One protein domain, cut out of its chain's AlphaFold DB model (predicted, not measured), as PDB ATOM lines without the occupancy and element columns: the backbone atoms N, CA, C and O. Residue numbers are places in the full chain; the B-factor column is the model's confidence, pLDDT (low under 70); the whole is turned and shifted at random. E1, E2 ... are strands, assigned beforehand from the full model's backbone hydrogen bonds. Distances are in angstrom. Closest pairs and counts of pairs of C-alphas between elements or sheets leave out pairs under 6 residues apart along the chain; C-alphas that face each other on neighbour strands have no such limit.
ATOM      1  N   ASP A  50     -47.482  39.120   2.128       93.88
ATOM      2  CA  ASP A  50     -46.797  39.889   3.160       93.88
ATOM      3  C   ASP A  50     -45.688  39.019   3.771       93.88
ATOM      4  O   ASP A  50     -45.997  38.079   4.511       93.88
ATOM      5  N   PRO A  51     -44.399  39.304   3.514       93.19
ATOM      6  CA  PRO A  51     -43.311  38.494   4.048       93.19
ATOM      7  C   PRO A  51     -43.216  38.555   5.576       93.19
ATOM      8  O   PRO A  51     -42.655  37.650   6.185       93.19
ATOM      9  N   THR A  52     -43.792  39.579   6.215       92.81
ATOM     10  CA  THR A  52     -43.810  39.698   7.679       92.81
ATOM     11  C   THR A  52     -44.812  38.753   8.348       92.81
ATOM     12  O   THR A  52     -44.749  38.561   9.561       92.81
ATOM     13  N   SER A  53     -45.687  38.108   7.564       93.06
ATOM     14  CA  SER A  53     -46.606  37.071   8.052       93.06
ATOM     15  C   SER A  53     -45.907  35.763   8.441       93.06
ATOM     16  O   SER A  53     -46.491  34.949   9.155       93.06
ATOM     17  N   ILE A  54     -44.658  35.561   8.005       93.75
ATOM     18  CA  ILE A  54     -43.882  34.353   8.282       93.75
ATOM     19  C   ILE A  54     -42.914  34.602   9.439       93.75
ATOM     20  O   ILE A  54     -42.073  35.502   9.399       93.75
ATOM     21  N   ALA A  55     -43.012  33.773  10.479       91.81
ATOM     22  CA  ALA A  55     -42.113  33.842  11.622       91.81
ATOM     23  C   ALA A  55     -40.699  33.397  11.226       91.81
ATOM     24  O   ALA A  55     -40.483  32.298  10.720       91.81
ATOM     25  N   VAL A  56     -39.716  34.253  11.493       91.75
ATOM     26  CA  VAL A  56     -38.315  33.984  11.164       91.75
ATOM     27  C   VAL A  56     -37.630  33.260  12.310       91.75
ATOM     28  O   VAL A  56     -37.667  33.715  13.453       91.75
ATOM     29  N   SER A  57     -36.947  32.165  11.993       88.19
ATOM     30  CA  SER A  57     -36.153  31.391  12.943       88.19
ATOM     31  C   SER A  57     -34.838  30.896  12.328       88.19
ATOM     32  O   SER A  57     -34.683  30.815  11.110       88.19
ATOM     33  N   GLY A  58     -33.868  30.582  13.185       87.56
ATOM     34  CA  GLY A  58     -32.540  30.141  12.760       87.56
ATOM     35  C   GLY A  58     -31.603  31.275  12.339       87.56
ATOM     36  O   GLY A  58     -31.965  32.458  12.332       87.56
ATOM     37  N   ASP A  59     -30.371  30.886  12.021       91.44
ATOM     38  CA  ASP A  59     -29.309  31.810  11.642       91.44
ATOM     39  C   ASP A  59     -29.370  32.115  10.138       91.44
ATOM     40  O   ASP A  59     -29.443  31.189   9.324       91.44
ATOM     41  N   PRO A  60     -29.355  33.399   9.736       93.44
ATOM     42  CA  PRO A  60     -29.359  33.756   8.327       93.44
ATOM     43  C   PRO A  60     -28.037  33.359   7.665       93.44
ATOM     44  O   PRO A  60     -26.961  33.659   8.182       93.44
ATOM     45  N   ALA A  61     -28.116  32.769   6.475       93.44
ATOM     46  CA  ALA A  61     -26.949  32.582   5.626       93.44
ATOM     47  C   ALA A  61     -26.491  33.928   5.046       93.44
ATOM     48  O   ALA A  61     -27.310  34.776   4.675       93.44
ATOM     49  N   SER A  62     -25.181  34.117   4.923       94.19
ATOM     50  CA  SER A  62     -24.625  35.218   4.135       94.19
ATOM     51  C   SER A  62     -24.810  34.948   2.641       94.19
ATOM     52  O   SER A  62     -24.823  33.801   2.188       94.19
ATOM     53  N   GLY A  63     -24.976  36.013   1.861       92.75
ATOM     54  CA  GLY A  63     -25.124  35.898   0.414       92.75
ATOM     55  C   GLY A  63     -25.158  37.239  -0.301       92.75
ATOM     56  O   GLY A  63     -25.179  38.307   0.316       92.75
ATOM     57  N   THR A  64     -25.178  37.177  -1.627       93.56
ATOM     58  CA  THR A  64     -25.383  38.339  -2.497       93.56
ATOM     59  C   THR A  64     -26.772  38.275  -3.107       93.56
ATOM     60  O   THR A  64     -27.255  37.199  -3.448       93.56
ATOM     61  N   CYS A  65     -27.438  39.421  -3.230       94.25
ATOM     62  CA  CYS A  65     -28.786  39.494  -3.781       94.25
ATOM     63  C   CYS A  65     -28.853  40.552  -4.879       94.25
ATOM     64  O   CYS A  65     -28.269  41.630  -4.756       94.25
ATOM     65  N   ALA A  66     -29.595  40.238  -5.930       93.56
ATOM     66  CA  ALA A  66     -29.947  41.131  -7.023       93.56
ATOM     67  C   ALA A  66     -31.470  41.116  -7.216       93.56
ATOM     68  O   ALA A  66     -32.170  40.327  -6.581       93.56
ATOM     69  N   GLU A  67     -31.990  41.985  -8.075       93.50
ATOM     70  CA  GLU A  67     -33.386  41.899  -8.510       93.50
ATOM     71  C   GLU A  67     -33.652  40.540  -9.184       93.50
ATOM     72  O   GLU A  67     -32.815  40.034  -9.936       93.50
ATOM     73  N   SER A  68     -34.797  39.925  -8.877       93.44
ATOM     74  CA  SER A  68     -35.233  38.692  -9.535       93.44
ATOM     75  C   SER A  68     -35.684  38.995 -10.962       93.44
ATOM     76  O   SER A  68     -36.514  39.872 -11.192       93.44
ATOM     77  N   SER A  69     -35.178  38.224 -11.926       89.94
ATOM     78  CA  SER A  69     -35.672  38.266 -13.306       89.94
ATOM     79  C   SER A  69     -36.950  37.450 -13.504       89.94
ATOM     80  O   SER A  69     -37.623  37.619 -14.516       89.94
ATOM     81  N   LEU A  70     -37.252  36.530 -12.582       91.06
ATOM     82  CA  LEU A  70     -38.375  35.601 -12.683       91.06
ATOM     83  C   LEU A  70     -39.644  36.156 -12.031       91.06
ATOM     84  O   LEU A  70     -40.737  35.985 -12.560       91.06
ATOM     85  N   VAL A  71     -39.500  36.821 -10.884       93.62
ATOM     86  CA  VAL A  71     -40.607  37.362 -10.096       93.62
ATOM     87  C   VAL A  71     -40.326  38.843  -9.811       93.62
ATOM     88  O   VAL A  71     -39.660  39.168  -8.819       93.62
ATOM     89  N   PRO A  72     -40.817  39.763 -10.665       91.94
ATOM     90  CA  PRO A  72     -40.648  41.201 -10.468       91.94
ATOM     91  C   PRO A  72     -41.135  41.651  -9.086       91.94
ATOM     92  O   PRO A  72     -42.140  41.148  -8.585       91.94
ATOM     93  N   GLY A  73     -40.440  42.606  -8.464       91.75
ATOM     94  CA  GLY A  73     -40.730  43.022  -7.082       91.75
ATOM     95  C   GLY A  73     -39.962  42.272  -6.004       91.75
ATOM     96  O   GLY A  73     -40.070  42.622  -4.831       91.75
ATOM     97  N   THR A  74     -39.203  41.246  -6.381       94.62
ATOM     98  CA  THR A  74     -38.490  40.373  -5.446       94.62
ATOM     99  C   THR A  74     -37.001  40.312  -5.772       94.62
ATOM    100  O   THR A  74     -36.524  40.907  -6.744       94.62
ATOM    101  N   HIS A  75     -36.247  39.586  -4.953       95.25
ATOM    102  CA  HIS A  75     -34.815  39.390  -5.128       95.25
ATOM    103  C   HIS A  75     -34.489  37.953  -5.531       95.25
ATOM    104  O   HIS A  75     -35.156  37.002  -5.128       95.25
ATOM    105  N   ARG A  76     -33.403  37.798  -6.282       95.31
ATOM    106  CA  ARG A  76     -32.684  36.536  -6.438       95.31
ATOM    107  C   ARG A  76     -31.419  36.616  -5.609       95.31
ATOM    108  O   ARG A  76     -30.624  37.539  -5.783       95.31
ATOM    109  N   CYS A  77     -31.221  35.644  -4.731       94.81
ATOM    110  CA  CYS A  77     -30.058  35.604  -3.862       94.81
ATOM    111  C   CYS A  77     -29.201  34.371  -4.133       94.81
ATOM    112  O   CYS A  77     -29.709  33.292  -4.424       94.81
ATOM    113  N   LEU A  78     -27.888  34.536  -4.011       94.06
ATOM    114  CA  LEU A  78     -26.897  33.474  -4.038       94.06
ATOM    115  C   LEU A  78     -26.294  33.355  -2.629       94.06
ATOM    116  O   LEU A  78     -25.463  34.191  -2.258       94.06
ATOM    117  N   PRO A  79     -26.723  32.363  -1.828       92.44
ATOM    118  CA  PRO A  79     -26.068  32.037  -0.568       92.44
ATOM    119  C   PRO A  79     -24.617  31.610  -0.811       92.44
ATOM    120  O   PRO A  79     -24.312  30.987  -1.830       92.44
ATOM    121  N   GLU A  80     -23.721  31.896   0.128       89.94
ATOM    122  CA  GLU A  80     -22.329  31.441   0.045       89.94
ATOM    123  C   GLU A  80     -22.249  29.905  -0.030       89.94
ATOM    124  O   GLU A  80     -22.747  29.198   0.843       89.94
ATOM    125  N   GLY A  81     -21.657  29.375  -1.107       83.50
ATOM    126  CA  GLY A  81     -21.571  27.928  -1.356       83.50
ATOM    127  C   GLY A  81     -22.900  27.249  -1.723       83.50
ATOM    128  O   GLY A  81     -22.936  26.028  -1.865       83.50
ATOM    129  N   GLY A  82     -23.979  28.019  -1.876       86.25
ATOM    130  CA  GLY A  82     -25.309  27.529  -2.223       86.25
ATOM    131  C   GLY A  82     -25.658  27.688  -3.702       86.25
ATOM    132  O   GLY A  82     -24.890  28.215  -4.507       86.25
ATOM    133  N   GLN A  83     -26.861  27.238  -4.053       88.69
ATOM    134  CA  GLN A  83     -27.466  27.511  -5.355       88.69
ATOM    135  C   GLN A  83     -28.250  28.827  -5.316       88.69
ATOM    136  O   GLN A  83     -28.771  29.190  -4.256       88.69
ATOM    137  N   PRO A  84     -28.377  29.536  -6.453       91.62
ATOM    138  CA  PRO A  84     -29.274  30.673  -6.546       91.62
ATOM    139  C   PRO A  84     -30.693  30.293  -6.113       91.62
ATOM    140  O   PRO A  84     -31.209  29.244  -6.494       91.62
ATOM    141  N   THR A  85     -31.325  31.166  -5.339       93.75
ATOM    142  CA  THR A  85     -32.687  30.989  -4.845       93.75
ATOM    143  C   THR A  85     -33.508  32.248  -5.111       93.75
ATOM    144  O   THR A  85     -33.042  33.368  -4.901       93.75
ATOM    145  N   GLU A  86     -34.735  32.062  -5.583       94.56
ATOM    146  CA  GLU A  86     -35.731  33.110  -5.825       94.56
ATOM    147  C   GLU A  86     -37.145  32.488  -5.816       94.56
ATOM    148  O   GLU A  86     -37.264  31.272  -6.001       94.56
ATOM    149  N   PRO A  87     -38.207  33.277  -5.577       95.94
ATOM    150  CA  PRO A  87     -38.167  34.669  -5.126       95.94
ATOM    151  C   PRO A  87     -37.699  34.793  -3.672       95.94
ATOM    152  O   PRO A  87     -37.948  33.914  -2.842       95.94
ATOM    153  N   CYS A  88     -37.030  35.898  -3.368       96.06
ATOM    154  CA  CYS A  88     -36.659  36.308  -2.020       96.06
ATOM    155  C   CYS A  88     -37.324  37.642  -1.673       96.06
ATOM    156  O   CYS A  88     -37.283  38.583  -2.463       96.06
ATOM    157  N   PHE A  89     -37.903  37.733  -0.479       95.25
ATOM    158  CA  PHE A  89     -38.654  38.898  -0.013       95.25
ATOM    159  C   PHE A  89     -37.965  39.542   1.184       95.25
ATOM    160  O   PHE A  89     -37.656  38.867   2.167       95.25
ATOM    161  N   ALA A  90     -37.736  40.852   1.110       92.69
ATOM    162  CA  ALA A  90     -37.065  41.602   2.163       92.69
ATOM    163  C   ALA A  90     -37.964  41.832   3.392       92.69
ATOM    164  O   ALA A  90     -39.091  42.308   3.282       92.69
ATOM    165  N   LEU A  91     -37.413  41.592   4.580       89.25
ATOM    166  CA  LEU A  91     -38.038  41.818   5.887       89.25
ATOM    167  C   LEU A  91     -37.568  43.143   6.504       89.25
ATOM    168  O   LEU A  91     -36.968  43.173   7.576       89.25
ATOM    169  N   GLY A  92     -37.745  44.254   5.786       71.62
ATOM    170  CA  GLY A  92     -37.276  45.565   6.259       71.62
ATOM    171  C   GLY A  92     -35.766  45.802   6.099       71.62
ATOM    172  O   GLY A  92     -35.170  46.552   6.867       71.62
ATOM    173  N   GLY A  93     -35.137  45.179   5.094       66.06
ATOM    174  CA  GLY A  93     -33.836  45.597   4.541       66.06
ATOM    175  C   GLY A  93     -32.585  44.872   5.051       66.06
ATOM    176  O   GLY A  93     -31.535  44.998   4.429       66.06
ATOM    177  N   THR A  94     -32.669  44.090   6.131       76.12
ATOM    178  CA  THR A  94     -31.498  43.378   6.704       76.12
ATOM    179  C   THR A  94     -31.555  41.859   6.562       76.12
ATOM    180  O   THR A  94     -30.552  41.171   6.773       76.12
ATOM    181  N   ARG A  95     -32.726  41.324   6.207       91.38
ATOM    182  CA  ARG A  95     -32.966  39.894   6.016       91.38
ATOM    183  C   ARG A  95     -33.944  39.665   4.876       91.38
ATOM    184  O   ARG A  95     -34.802  40.513   4.631       91.38
ATOM    185  N   LEU A  96     -33.827  38.519   4.217       95.69
ATOM    186  CA  LEU A  96     -34.752  38.062   3.191       95.69
ATOM    187  C   LEU A  96     -35.164  36.624   3.463       95.69
ATOM    188  O   LEU A  96     -34.314  35.797   3.790       95.69
ATOM    189  N   ILE A  97     -36.447  36.332   3.279       96.38
ATOM    190  CA  ILE A  97     -36.954  34.960   3.209       96.38
ATOM    191  C   ILE A  97     -37.053  34.547   1.746       96.38
ATOM    192  O   ILE A  97     -37.590  35.289   0.927       96.38
ATOM    193  N   CYS A  98     -36.518  33.381   1.409       96.00
ATOM    194  CA  CYS A  98     -36.464  32.872   0.046       96.00
ATOM    195  C   CYS A  98     -37.299  31.605  -0.107       96.00
ATOM    196  O   CYS A  98     -37.300  30.752   0.784       96.00
ATOM    197  N   ARG A  99     -37.971  31.485  -1.261       95.81
ATOM    198  CA  ARG A  99     -38.954  30.430  -1.563       95.81
ATOM    199  C   ARG A  99     -39.949  30.242  -0.405       95.81
ATOM    200  O   ARG A  99     -39.984  29.163   0.188       95.81
ATOM    201  N   PRO A 100     -40.698  31.293  -0.023       97.12
ATOM    202  CA  PRO A 100     -41.687  31.163   1.037       97.12
ATOM    203  C   PRO A 100     -42.801  30.193   0.631       97.12
ATOM    204  O   PRO A 100     -43.187  30.135  -0.539       97.12
ATOM    205  N   ASN A 101     -43.347  29.486   1.616       97.12
ATOM    206  CA  ASN A 101     -44.596  28.743   1.522       97.12
ATOM    207  C   ASN A 101     -45.641  29.439   2.413       97.12
ATOM    208  O   ASN A 101     -45.690  29.201   3.624       97.12
ATOM    209  N   PRO A 102     -46.495  30.300   1.838       97.38
ATOM    210  CA  PRO A 102     -47.488  31.050   2.605       97.38
ATOM    211  C   PRO A 102     -48.554  30.168   3.267       97.38
ATOM    212  O   PRO A 102     -49.168  30.586   4.244       97.38
ATOM    213  N   VAL A 103     -48.790  28.956   2.746       97.44
ATOM    214  CA  VAL A 103     -49.774  28.013   3.303       97.44
ATOM    215  C   VAL A 103     -49.228  27.339   4.559       97.44
ATOM    216  O   VAL A 103     -49.953  27.209   5.543       97.44
ATOM    217  N   ALA A 104     -47.957  26.929   4.536       96.31
ATOM    218  CA  ALA A 104     -47.288  26.334   5.692       96.31
ATOM    219  C   ALA A 104     -46.782  27.381   6.701       96.31
ATOM    220  O   ALA A 104     -46.527  27.045   7.856       96.31
ATOM    221  N   GLY A 105     -46.655  28.644   6.281       95.88
ATOM    222  CA  GLY A 105     -46.078  29.706   7.103       95.88
ATOM    223  C   GLY A 105     -44.573  29.526   7.310       95.88
ATOM    224  O   GLY A 105     -44.072  29.833   8.390       95.88
ATOM    225  N   ASP A 106     -43.864  29.011   6.301       96.19
ATOM    226  CA  ASP A 106     -42.425  28.738   6.350       96.19
ATOM    227  C   ASP A 106     -41.671  29.250   5.105       96.19
ATOM    228  O   ASP A 106     -42.234  29.873   4.199       96.19
ATOM    229  N   TYR A 107     -40.354  29.058   5.090       96.19
ATOM    230  CA  TYR A 107     -39.474  29.420   3.981       96.19
ATOM    231  C   TYR A 107     -38.327  28.421   3.861       96.19
ATOM    232  O   TYR A 107     -37.941  27.774   4.835       96.19
ATOM    233  N   ALA A 108     -37.725  28.345   2.674       93.81
ATOM    234  CA  ALA A 108     -36.597  27.448   2.441       93.81
ATOM    235  C   ALA A 108     -35.273  28.006   2.982       93.81
ATOM    236  O   ALA A 108     -34.470  27.264   3.541       93.81
ATOM    237  N   VAL A 109     -35.014  29.307   2.785       94.38
ATOM    238  CA  VAL A 109     -33.739  29.935   3.169       94.38
ATOM    239  C   VAL A 109     -33.969  31.322   3.763       94.38
ATOM    240  O   VAL A 109     -34.737  32.114   3.219       94.38
ATOM    241  N   LEU A 110     -33.262  31.622   4.855       95.69
ATOM    242  CA  LEU A 110     -33.125  32.968   5.408       95.69
ATOM    243  C   LEU A 110     -31.759  33.534   5.014       95.69
ATOM    244  O   LEU A 110     -30.736  32.900   5.272       95.69
ATOM    245  N   ILE A 111     -31.732  34.728   4.428       95.44
ATOM    246  CA  ILE A 111     -30.499  35.367   3.953       95.44
ATOM    247  C   ILE A 111     -30.306  36.714   4.633       95.44
ATOM    248  O   ILE A 111     -31.249  37.495   4.742       95.44
ATOM    249  N   SER A 112     -29.077  37.012   5.050       94.56
ATOM    250  CA  SER A 112     -28.638  38.365   5.389       94.56
ATOM    251  C   SER A 112     -27.606  38.804   4.346       94.56
ATOM    252  O   SER A 112     -26.528  38.211   4.258       94.56
ATOM    253  N   PRO A 113     -27.948  39.776   3.484       91.62
ATOM    254  CA  PRO A 113     -27.116  40.121   2.347       91.62
ATOM    255  C   PRO A 113     -25.841  40.828   2.816       91.62
ATOM    256  O   PRO A 113     -25.877  41.677   3.705       91.62
ATOM    257  N   ALA A 114     -24.710  40.509   2.188       86.06
ATOM    258  CA  ALA A 114     -23.414  41.105   2.522       86.06
ATOM    259  C   ALA A 114     -23.281  42.578   2.076       86.06
ATOM    260  O   ALA A 114     -22.379  43.290   2.516       86.06
TER     261      ALA A 114
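AT A GLANCE: This is residues 50 to 114 of the 211 residues of an uncharacterized protein of Candidatus Promineofilum breve (UniProt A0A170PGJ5). This is a small closed barrel of five strands, wound as one meander in which each strand folds back beside the one before, and E5 closes the ring by running alongside E1. E5 bends strongly on its way: its first part pairs with E4 and its end reaches E1, while residues 50 to 60, ahead of the first strand, run past E5 on the outside of the barrel. The printed part has 65 residues with no named helix and five named strands, E1 E2 E3 E4 E5 along the chain; that is also their succession round the ring, with four antiparallel neighbour pairs and one parallel pair, a mixed sheet. The class is all strand, although 32 of the 65 residues, under half, are in named elements. The whole is compact and rounded, with a radius of gyration of the C-alphas of 10.6 A and spans of 26 by 26 by 20 A.

HOW THE PARTS SIT: The barrel begins with E1, residues 61 to 67, and E2, residues 75 to 79, a hairpin of antiparallel neighbours at 148 degrees between their directions. The C-alphas of Cys 65 and Cys 77 face each other at 4.1 A, and N 66 and O 76 are within hydrogen-bond range at 2.9 A. On the other side of E2 lies E3, residues 85 to 90, which forms a hairpin with it, antiparallel at 114 degrees; N 77 and O 85 are 2.9 A apart and N 88 and O 75 are 2.8 A apart. E3 forms the next hairpin with E4, residues 96 to 101, antiparallel at 115 degrees, with C-alphas 88 and 98 facing each other at 4.0 A and N 89 and O 97 at 2.8 A. E4 and E5, residues 106 to 113, are a hairpin too, antiparallel at 166 degrees, with N 98 and O 109 at 2.8 A and N 101 and O 106 at 2.8 A. E5 bends by 55 degrees at residue 109, and its pairing is staggered: residues 106 to 111 pair with E4 and residues 111 to 113 with E1. E5 and E1 are parallel neighbours and close the ring, with C-alphas 111 and 61 facing each other at 4.8 A and N 112 and O 61 at 2.9 A. The pairing of E1 is staggered as well, with E5 over residues 61 to 63 and with E2 over residues 63 to 67. Across the barrel, E1 and E4 are apart, and the closest C-alphas of E2 and E5, those of Pro 79 and Ile 111, are 7.2 A apart.

IN THESE COORDINATES: E1 runs from Ala 61, whose C-alpha is at (-26.949, 32.582, 5.626), to Glu 67, over 18.1 A. E2, from His 75 to Pro 79, covers 12.3 A. E3, from Thr 85 to Ala 90, covers 13.5 A, and its C-alpha 85 is at (-32.687, 30.989, -4.845). E4, from Leu 96 to Asn 101, covers 13.7 A. E5, from Asp 106 to Pro 113, is the longest strand with 8 residues and covers 19.5 A, ending with C-alpha 113 at (-27.116, 40.121, 2.347).

THE WHOLE: The two C-alphas farthest apart are those of Val 103, in the link from E4 to E5, and Ala 114, the last printed residue, at 29.4 A. The links E2 to E3, E3 to E4 and E4 to E5 are tight, the link E1 to E2 is short with 7 residues, and no link is long. The printed part has no cut. Its mean pLDDT is 92.2, and one printed residue, Gly 93 in the link from E3 to E4, is under 70.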